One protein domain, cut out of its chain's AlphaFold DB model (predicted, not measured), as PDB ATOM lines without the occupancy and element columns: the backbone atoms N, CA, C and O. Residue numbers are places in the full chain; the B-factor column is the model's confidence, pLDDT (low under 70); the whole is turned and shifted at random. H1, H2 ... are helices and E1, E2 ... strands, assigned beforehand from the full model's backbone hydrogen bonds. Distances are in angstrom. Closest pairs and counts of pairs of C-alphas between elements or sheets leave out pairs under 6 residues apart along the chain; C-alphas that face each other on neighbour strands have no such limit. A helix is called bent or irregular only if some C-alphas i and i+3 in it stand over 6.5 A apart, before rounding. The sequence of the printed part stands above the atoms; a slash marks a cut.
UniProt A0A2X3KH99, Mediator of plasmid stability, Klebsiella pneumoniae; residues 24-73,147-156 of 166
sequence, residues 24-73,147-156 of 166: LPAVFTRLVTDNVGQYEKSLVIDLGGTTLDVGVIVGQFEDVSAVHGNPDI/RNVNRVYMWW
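Overview. This is residues 24 to 73 and 147 to 156 of the 166 residues of the protein "Mediator of plasmid stability" of Klebsiella pneumoniae (UniProt A0A2X3KH99). A twisted wall of four strands, three of them made by a chain that folds back on itself twice, has one short helix, H1, over one face near the E4 edge, and no named helix over the other. The fourth strand, E4, is laid beside E1 after a cut. The printed part has 60 residues, with one named helix and four named strands in the order H1, E1, E2, E3, E4 along the chain; the mixed sheet has the order E3, E2, E1, E4, and the class is mixed, helices and strands. The whole is compact, with a radius of gyration of the C-alphas of 11.3 A, yet elongated, spanning 33 by 21 by 15 A.

Arrangement. E1, residues 41 to 47, and E2, residues 52 to 58, form an antiparallel hairpin at 163 degrees, with N 44 and O 55 within hydrogen-bond range at 2.8 A. E3, residues 63 to 70, forms a second hairpin with E2, antiparallel at 169 degrees, with N 54 and O 68 2.7 A apart. E1, E2 and E3 are a meander, each strand the antiparallel neighbour of the one before. E4, residues 151 to 155, is parallel to E1 at 20 degrees, with N 45 and O 153 2.8 A apart. H1, residues 24 to 33, is on the sheet at a height of 10.0 A, over E1 and E4, in two layers, helix on one face of a sheet. It runs slantwise to the strands, at 36 degrees to E4 on the local plane; its closest C-alpha pair with E4 is Val 27 and Tyr 153, 7.4 A. In H1, 4 of 6 O i to N i+4 pairs are within hydrogen-bond range.

Along the chain. E3 is 21.6 A long, E2 20.1 A, E1 19.5 A, H1 14.3 A and E4 13.3 A. H1 begins at C-alpha 24 (152.236, 142.394, 175.825) and E4 ends at C-alpha 155 (149.174, 152.378, 174.239). H1 is only just irregular: C-alphas 26 and 29 are 6.6 A apart.

Size, cuts and confidence. The sheet is twisted, its C-alphas up to 4.1 A off its best plane. Residues 74 to 146 are not printed, and C-alphas 73 and 147 are 20.2 A apart across this cut. Of the links printed whole, none is long. The mean pLDDT of the printed part is 82.6; residues 24, 26, 61 to 63 and 65 are under 70.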
ATOM      1  N   LEU A  24     152.492 143.239 174.657       66.31
ATOM      2  CA  LEU A  24     152.236 142.394 175.825       66.31
ATOM      3  C   LEU A  24     152.910 142.867 177.115       66.31
ATOM      4  O   LEU A  24     152.216 142.963 178.129       66.31
ATOM      5  N   PRO A  25     154.217 143.202 177.139       70.56
ATOM      6  CA  PRO A  25     154.877 143.597 178.382       70.56
ATOM      7  C   PRO A  25     154.293 144.883 178.980       70.56
ATOM      8  O   PRO A  25     154.217 145.022 180.201       70.56
ATOM      9  N   ALA A  26     153.863 145.811 178.119       69.81
ATOM     10  CA  ALA A  26     153.288 147.087 178.531       69.81
ATOM     11  C   ALA A  26     151.933 146.905 179.233       69.81
ATOM     12  O   ALA A  26     151.659 147.568 180.235       69.81
ATOM     13  N   VAL A  27     151.106 145.977 178.744       74.56
ATOM     14  CA  VAL A  27     149.756 145.766 179.274       74.56
ATOM     15  C   VAL A  27     149.713 144.742 180.404       74.56
ATOM     16  O   VAL A  27     148.898 144.889 181.312       74.56
ATOM     17  N   PHE A  28     150.621 143.765 180.433       75.94
ATOM     18  CA  PHE A  28     150.636 142.717 181.458       75.94
ATOM     19  C   PHE A  28     150.644 143.278 182.887       75.94
ATOM     20  O   PHE A  28     149.789 142.938 183.703       75.94
ATOM     21  N   THR A  29     151.553 144.215 183.171       76.88
ATOM     22  CA  THR A  29     151.644 144.864 184.492       76.88
ATOM     23  C   THR A  29     150.328 145.545 184.874       76.88
ATOM     24  O   THR A  29     149.928 145.549 186.043       76.88
ATOM     25  N   ARG A  30     149.627 146.108 183.884       79.56
ATOM     26  CA  ARG A  30     148.371 146.816 184.099       79.56
ATOM     27  C   ARG A  30     147.200 145.865 184.344       79.56
ATOM     28  O   ARG A  30     146.438 146.119 185.270       79.56
ATOM     29  N   LEU A  31     147.107 144.761 183.603       79.00
ATOM     30  CA  LEU A  31     146.089 143.722 183.820       79.00
ATOM     31  C   LEU A  31     146.160 143.143 185.237       79.00
ATOM     32  O   LEU A  31     145.134 142.985 185.896       79.00
ATOM     33  N   VAL A  32     147.379 142.883 185.723       79.50
ATOM     34  CA  VAL A  32     147.605 142.404 187.094       79.50
ATOM     35  C   VAL A  32     147.199 143.471 188.114       79.50
ATOM     36  O   VAL A  32     146.486 143.172 189.066       79.50
ATOM     37  N   THR A  33     147.596 144.730 187.898       82.56
ATOM     38  CA  THR A  33     147.247 145.849 188.795       82.56
ATOM     39  C   THR A  33     145.735 146.076 188.883       82.56
ATOM     40  O   THR A  33     145.212 146.370 189.955       82.56
ATOM     41  N   ASP A  34     145.026 145.930 187.764       84.06
ATOM     42  CA  ASP A  34     143.586 146.167 187.680       84.06
ATOM     43  C   ASP A  34     142.741 144.966 188.159       84.06
ATOM     44  O   ASP A  34     141.511 145.042 188.106       84.06
ATOM     45  N   ASN A  35     143.374 143.885 188.650       82.81
ATOM     46  CA  ASN A  35     142.729 142.649 189.112       82.81
ATOM     47  C   ASN A  35     141.702 142.102 188.106       82.81
ATOM     48  O   ASN A  35     140.572 141.769 188.472       82.81
ATOM     49  N   VAL A  36     142.090 142.031 186.828       83.38
ATOM     50  CA  VAL A  36     141.223 141.526 185.754       83.38
ATOM     51  C   VAL A  36     140.771 140.101 186.085       83.38
ATOM     52  O   VAL A  36     141.580 139.247 186.450       83.38
ATOM     53  N   GLY A  37     139.462 139.859 186.019       83.31
ATOM     54  CA  GLY A  37     138.882 138.548 186.314       83.31
ATOM     55  C   GLY A  37     139.142 137.543 185.190       83.31
ATOM     56  O   GLY A  37     139.210 137.933 184.031       83.31
ATOM     57  N   GLN A  38     139.206 136.245 185.507       82.19
ATOM     58  CA  GLN A  38     139.485 135.147 184.554       82.19
ATOM     59  C   GLN A  38     138.563 135.109 183.312       82.19
ATOM     60  O   GLN A  38     138.940 134.600 182.265       82.19
ATOM     61  N   TYR A  39     137.358 135.684 183.398       83.94
ATOM     62  CA  TYR A  39     136.387 135.738 182.294       83.94
ATOM     63  C   TYR A  39     136.226 137.134 181.682       83.94
ATOM     64  O   TYR A  39     135.375 137.329 180.814       83.94
ATOM     65  N   GLU A  40     136.997 138.122 182.142       86.50
ATOM     66  CA  GLU A  40     136.968 139.462 181.563       86.50
ATOM     67  C   GLU A  40     137.776 139.497 180.266       86.50
ATOM     68  O   GLU A  40     138.861 138.923 180.158       86.50
ATOM     69  N   LYS A  41     137.241 140.217 179.280       88.31
ATOM     70  CA  LYS A  41     137.900 140.470 178.005       88.31
ATOM     71  C   LYS A  41     138.472 141.882 177.992       88.31
ATOM     72  O   LYS A  41     137.738 142.859 178.147       88.31
ATOM     73  N   SER A  42     139.771 141.982 177.760       89.31
ATOM     74  CA  SER A  42     140.507 143.238 177.643       89.31
ATOM     75  C   SER A  42     140.934 143.468 176.199       89.31
ATOM     76  O   SER A  42     141.498 142.577 175.567       89.31
ATOM     77  N   LEU A  43     140.673 144.664 175.682       89.56
ATOM     78  CA  LEU A  43     141.128 145.115 174.370       89.56
ATOM     79  C   LEU A  43     142.366 145.985 174.552       89.56
ATOM     80  O   LEU A  43     142.348 146.936 175.328       89.56
ATOM     81  N   VAL A  44     143.430 145.651 173.842       88.69
ATOM     82  CA  VAL A  44     144.700 146.369 173.827       88.69
ATOM     83  C   VAL A  44     144.855 147.013 172.469       88.69
ATOM     84  O   VAL A  44     144.786 146.321 171.465       88.69
ATOM     85  N   ILE A  45     145.064 148.321 172.442       89.31
ATOM     86  CA  ILE A  45     145.185 149.120 171.229       89.31
ATOM     87  C   ILE A  45     146.566 149.771 171.257       89.31
ATOM     88  O   ILE A  45     146.841 150.554 172.161       89.31
ATOM     89  N   ASP A  46     147.420 149.460 170.290       88.31
ATOM     90  CA  ASP A  46     148.707 150.111 170.063       88.31
ATOM     91  C   ASP A  46     148.626 150.953 168.789       88.31
ATOM     92  O   ASP A  46     148.588 150.432 167.673       88.31
ATOM     93  N   LEU A  47     148.551 152.274 168.958       89.31
ATOM     94  CA  LEU A  47     148.555 153.204 167.834       89.31
ATOM     95  C   LEU A  47     149.992 153.650 167.554       89.31
ATOM     96  O   LEU A  47     150.530 154.575 168.175       89.31
ATOM     97  N   GLY A  48     150.612 152.987 166.587       88.06
ATOM     98  CA  GLY A  48     151.951 153.282 166.112       88.06
ATOM     99  C   GLY A  48     152.014 154.448 165.123       88.06
ATOM    100  O   GLY A  48     151.028 155.064 164.710       88.06
ATOM    101  N   GLY A  49     153.239 154.750 164.682       87.38
ATOM    102  CA  GLY A  49     153.467 155.777 163.663       87.38
ATOM    103  C   GLY A  49     152.855 155.413 162.307       87.38
ATOM    104  O   GLY A  49     152.403 156.289 161.573       87.38
ATOM    105  N   THR A  50     152.824 154.130 161.966       88.19
ATOM    106  CA  THR A  50     152.375 153.644 160.652       88.19
ATOM    107  C   THR A  50     151.333 152.545 160.729       88.19
ATOM    108  O   THR A  50     150.780 152.215 159.693       88.19
ATOM    109  N   THR A  51     151.115 151.958 161.901       88.88
ATOM    110  CA  THR A  51     150.226 150.813 162.089       88.88
ATOM    111  C   THR A  51     149.357 151.027 163.319       88.88
ATOM    112  O   THR A  51     149.770 151.700 164.266       88.88
ATOM    113  N   LEU A  52     148.159 150.453 163.289       90.50
ATOM    114  CA  LEU A  52     147.290 150.266 164.440       90.50
ATOM    115  C   LEU A  52     147.262 148.772 164.737       90.50
ATOM    116  O   LEU A  52     146.772 147.999 163.919       90.50
ATOM    117  N   ASP A  53     147.758 148.371 165.898       89.19
ATOM    118  CA  ASP A  53     147.769 146.977 166.321       89.19
ATOM    119  C   ASP A  53     146.781 146.784 167.475       89.19
ATOM    120  O   ASP A  53     146.813 147.491 168.479       89.19
ATOM    121  N   VAL A  54     145.869 145.829 167.335       88.44
ATOM    122  CA  VAL A  54     144.797 145.556 168.289       88.44
ATOM    123  C   VAL A  54     144.882 144.108 168.756       88.44
ATOM    124  O   VAL A  54     144.914 143.178 167.954       88.44
ATOM    125  N   GLY A  55     144.909 143.906 170.069       86.75
ATOM    126  CA  GLY A  55     144.946 142.597 170.711       86.75
ATOM    127  C   GLY A  55     143.773 142.393 171.661       86.75
ATOM    128  O   GLY A  55     143.380 143.309 172.379       86.75
ATOM    129  N   VAL A  56     143.230 141.179 171.711       86.50
ATOM    130  CA  VAL A  56     142.199 140.785 172.679       86.50
ATOM    131  C   VAL A  56     142.778 139.766 173.647       86.50
ATOM    132  O   VAL A  56     143.220 138.695 173.234       86.50
ATOM    133  N   ILE A  57     142.723 140.085 174.936       85.50
ATOM    134  CA  ILE A  57     143.206 139.239 176.029       85.50
ATOM    135  C   ILE A  57     142.008 138.807 176.873       85.50
ATOM    136  O   ILE A  57     141.161 139.636 177.212       85.50
ATOM    137  N   VAL A  58     141.935 137.523 177.214       84.38
ATOM    138  CA  VAL A  58     140.929 136.983 178.138       84.38
ATOM    139  C   VAL A  58     141.609 136.595 179.451       84.38
ATOM    140  O   VAL A  58     142.687 135.996 179.453       84.38
ATOM    141  N   GLY A  59     140.992 136.971 180.570       81.19
ATOM    142  CA  GLY A  59     141.526 136.699 181.901       81.19
ATOM    143  C   GLY A  59     142.789 137.497 182.230       81.19
ATOM    144  O   GLY A  59     143.084 138.529 181.621       81.19
ATOM    145  N   GLN A  60     143.580 136.992 183.180       71.25
ATOM    146  CA  GLN A  60     144.916 137.521 183.490       71.25
ATOM    147  C   GLN A  60     145.971 136.928 182.553       71.25
ATOM    148  O   GLN A  60     146.974 136.387 183.010       71.25
ATOM    149  N   PHE A  61     145.748 137.043 181.241       68.12
ATOM    150  CA  PHE A  61     146.630 136.475 180.219       68.12
ATOM    151  C   PHE A  61     146.526 134.948 180.051       68.12
ATOM    152  O   PHE A  61     147.484 134.289 179.654       68.12
ATOM    153  N   GLU A  62     145.357 134.382 180.345       67.12
ATOM    154  CA  GLU A  62     145.098 132.946 180.178       67.12
ATOM    155  C   GLU A  62     144.975 132.563 178.699       67.12
ATOM    156  O   GLU A  62     145.377 131.467 178.314       67.12
ATOM    157  N   ASP A  63     144.468 133.482 177.868       68.06
ATOM    158  CA  ASP A  63     144.380 133.301 176.422       68.06
ATOM    159  C   ASP A  63     144.481 134.638 175.661       68.06
ATOM    160  O   ASP A  63     143.966 135.678 176.101       68.06
ATOM    161  N   VAL A  64     145.129 134.604 174.493       71.19
ATOM    162  CA  VAL A  64     145.141 135.711 173.524       71.19
ATOM    163  C   VAL A  64     144.184 135.337 172.404       71.19
ATOM    164  O   VAL A  64     144.499 134.542 171.523       71.19
ATOM    165  N   SER A  65     142.996 135.934 172.437       68.56
ATOM    166  CA  SER A  65     141.888 135.534 171.572       68.56
ATOM    167  C   SER A  65     142.020 136.057 170.140       68.56
ATOM    168  O   SER A  65     141.485 135.432 169.225       68.56
ATOM    169  N   ALA A  66     142.675 137.204 169.934       71.94
ATOM    170  CA  ALA A  66     142.878 137.789 168.610       71.94
ATOM    171  C   ALA A  66     144.024 138.805 168.624       71.94
ATOM    172  O   ALA A  66     144.193 139.533 169.603       71.94
ATOM    173  N   VAL A  67     144.765 138.878 167.517       80.12
ATOM    174  CA  VAL A  67     145.711 139.957 167.212       80.12
ATOM    175  C   VAL A  67     145.451 140.397 165.776       80.12
ATOM    176  O   VAL A  67     145.443 139.567 164.868       80.12
ATOM    177  N   HIS A  68     145.223 141.688 165.581       84.56
ATOM    178  CA  HIS A  68     144.953 142.327 164.296       84.56
ATOM    179  C   HIS A  68     145.885 143.515 164.135       84.56
ATOM    180  O   HIS A  68     146.045 144.289 165.070       84.56
ATOM    181  N   GLY A  69     146.480 143.661 162.960       86.44
ATOM    182  CA  GLY A  69     147.297 144.818 162.618       86.44
ATOM    183  C   GLY A  69     146.729 145.481 161.376       86.44
ATOM    184  O   GLY A  69     146.584 144.829 160.340       86.44
ATOM    185  N   ASN A  70     146.423 146.770 161.469       88.94
ATOM    186  CA  ASN A  70     145.981 147.589 160.355       88.94
ATOM    187  C   ASN A  70     147.136 148.507 159.904       88.94
ATOM    188  O   ASN A  70     147.461 149.474 160.600       88.94
ATOM    189  N   PRO A  71     147.777 148.222 158.753       88.62
ATOM    190  CA  PRO A  71     148.908 149.004 158.259       88.62
ATOM    191  C   PRO A  71     148.507 150.333 157.602       88.62
ATOM    192  O   PRO A  71     149.384 151.121 157.248       88.62
ATOM    193  N   ASP A  72     147.209 150.576 157.411       89.50
ATOM    194  CA  ASP A  72     146.700 151.792 156.775       89.50
ATOM    195  C   ASP A  72     146.406 152.904 157.794       89.50
ATOM    196  O   ASP A  72     146.274 154.070 157.416       89.50
ATOM    197  N   ILE A  73     146.339 152.563 159.087       91.38
ATOM    198  CA  ILE A  73     146.033 153.488 160.179       91.38
ATOM    199  C   ILE A  73     147.300 153.755 160.992       91.38
ATOM    200  O   ILE A  73     147.927 152.840 161.508       91.38
ATOM    201  N   ARG A 147     133.544 143.050 170.020       81.62
ATOM    202  CA  ARG A 147     132.349 143.129 170.873       81.62
ATOM    203  C   ARG A 147     132.571 142.484 172.235       81.62
ATOM    204  O   ARG A 147     133.376 141.560 172.383       81.62
ATOM    205  N   ASN A 148     131.767 142.923 173.206       85.56
ATOM    206  CA  ASN A 148     131.719 142.385 174.570       85.56
ATOM    207  C   ASN A 148     133.077 142.474 175.281       85.56
ATOM    208  O   ASN A 148     133.568 141.491 175.832       85.56
ATOM    209  N   VAL A 149     133.700 143.647 175.200       86.81
ATOM    210  CA  VAL A 149     134.952 143.966 175.885       86.81
ATOM    211  C   VAL A 149     134.620 144.628 177.223       86.81
ATOM    212  O   VAL A 149     133.776 145.520 177.279       86.81
ATOM    213  N   ASN A 150     135.282 144.199 178.296       90.50
ATOM    214  CA  ASN A 150     135.115 144.760 179.636       90.50
ATOM    215  C   ASN A 150     136.027 145.969 179.873       90.50
ATOM    216  O   ASN A 150     135.672 146.865 180.637       90.50
ATOM    217  N   ARG A 151     137.215 145.979 179.254       88.44
ATOM    218  CA  ARG A 151     138.263 146.983 179.482       88.44
ATOM    219  C   ARG A 151     139.004 147.320 178.197       88.44
ATOM    220  O   ARG A 151     139.283 146.430 177.400       88.44
ATOM    221  N   VAL A 152     139.362 148.589 178.029       89.00
ATOM    222  CA  VAL A 152     140.160 149.068 176.894       89.00
ATOM    223  C   VAL A 152     141.451 149.683 177.419       89.00
ATOM    224  O   VAL A 152     141.425 150.567 178.273       89.00
ATOM    225  N   TYR A 153     142.572 149.217 176.886       88.06
ATOM    226  CA  TYR A 153     143.911 149.721 177.144       88.06
ATOM    227  C   TYR A 153     144.448 150.326 175.855       88.06
ATOM    228  O   TYR A 153     144.573 149.627 174.857       88.06
ATOM    229  N   MET A 154     144.766 151.617 175.880       85.06
ATOM    230  CA  MET A 154     145.398 152.299 174.755       85.06
ATOM    231  C   MET A 154     146.862 152.573 175.085       85.06
ATOM    232  O   MET A 154     147.185 153.083 176.159       85.06
ATOM    233  N   TRP A 155     147.736 152.225 174.154       81.31
ATOM    234  CA  TRP A 155     149.174 152.378 174.239       81.31
ATOM    235  C   TRP A 155     149.697 153.043 172.965       81.31
ATOM    236  O   TRP A 155     149.117 152.921 171.888       81.31
ATOM    237  N   TRP A 156     150.801 153.768 173.100       73.62
ATOM    238  CA  TRP A 156     151.625 154.162 171.967       73.62
ATOM    239  C   TRP A 156     153.083 154.194 172.422       73.62
ATOM    240  O   TRP A 156     153.411 154.612 173.540       73.62
TER     241      TRP A 156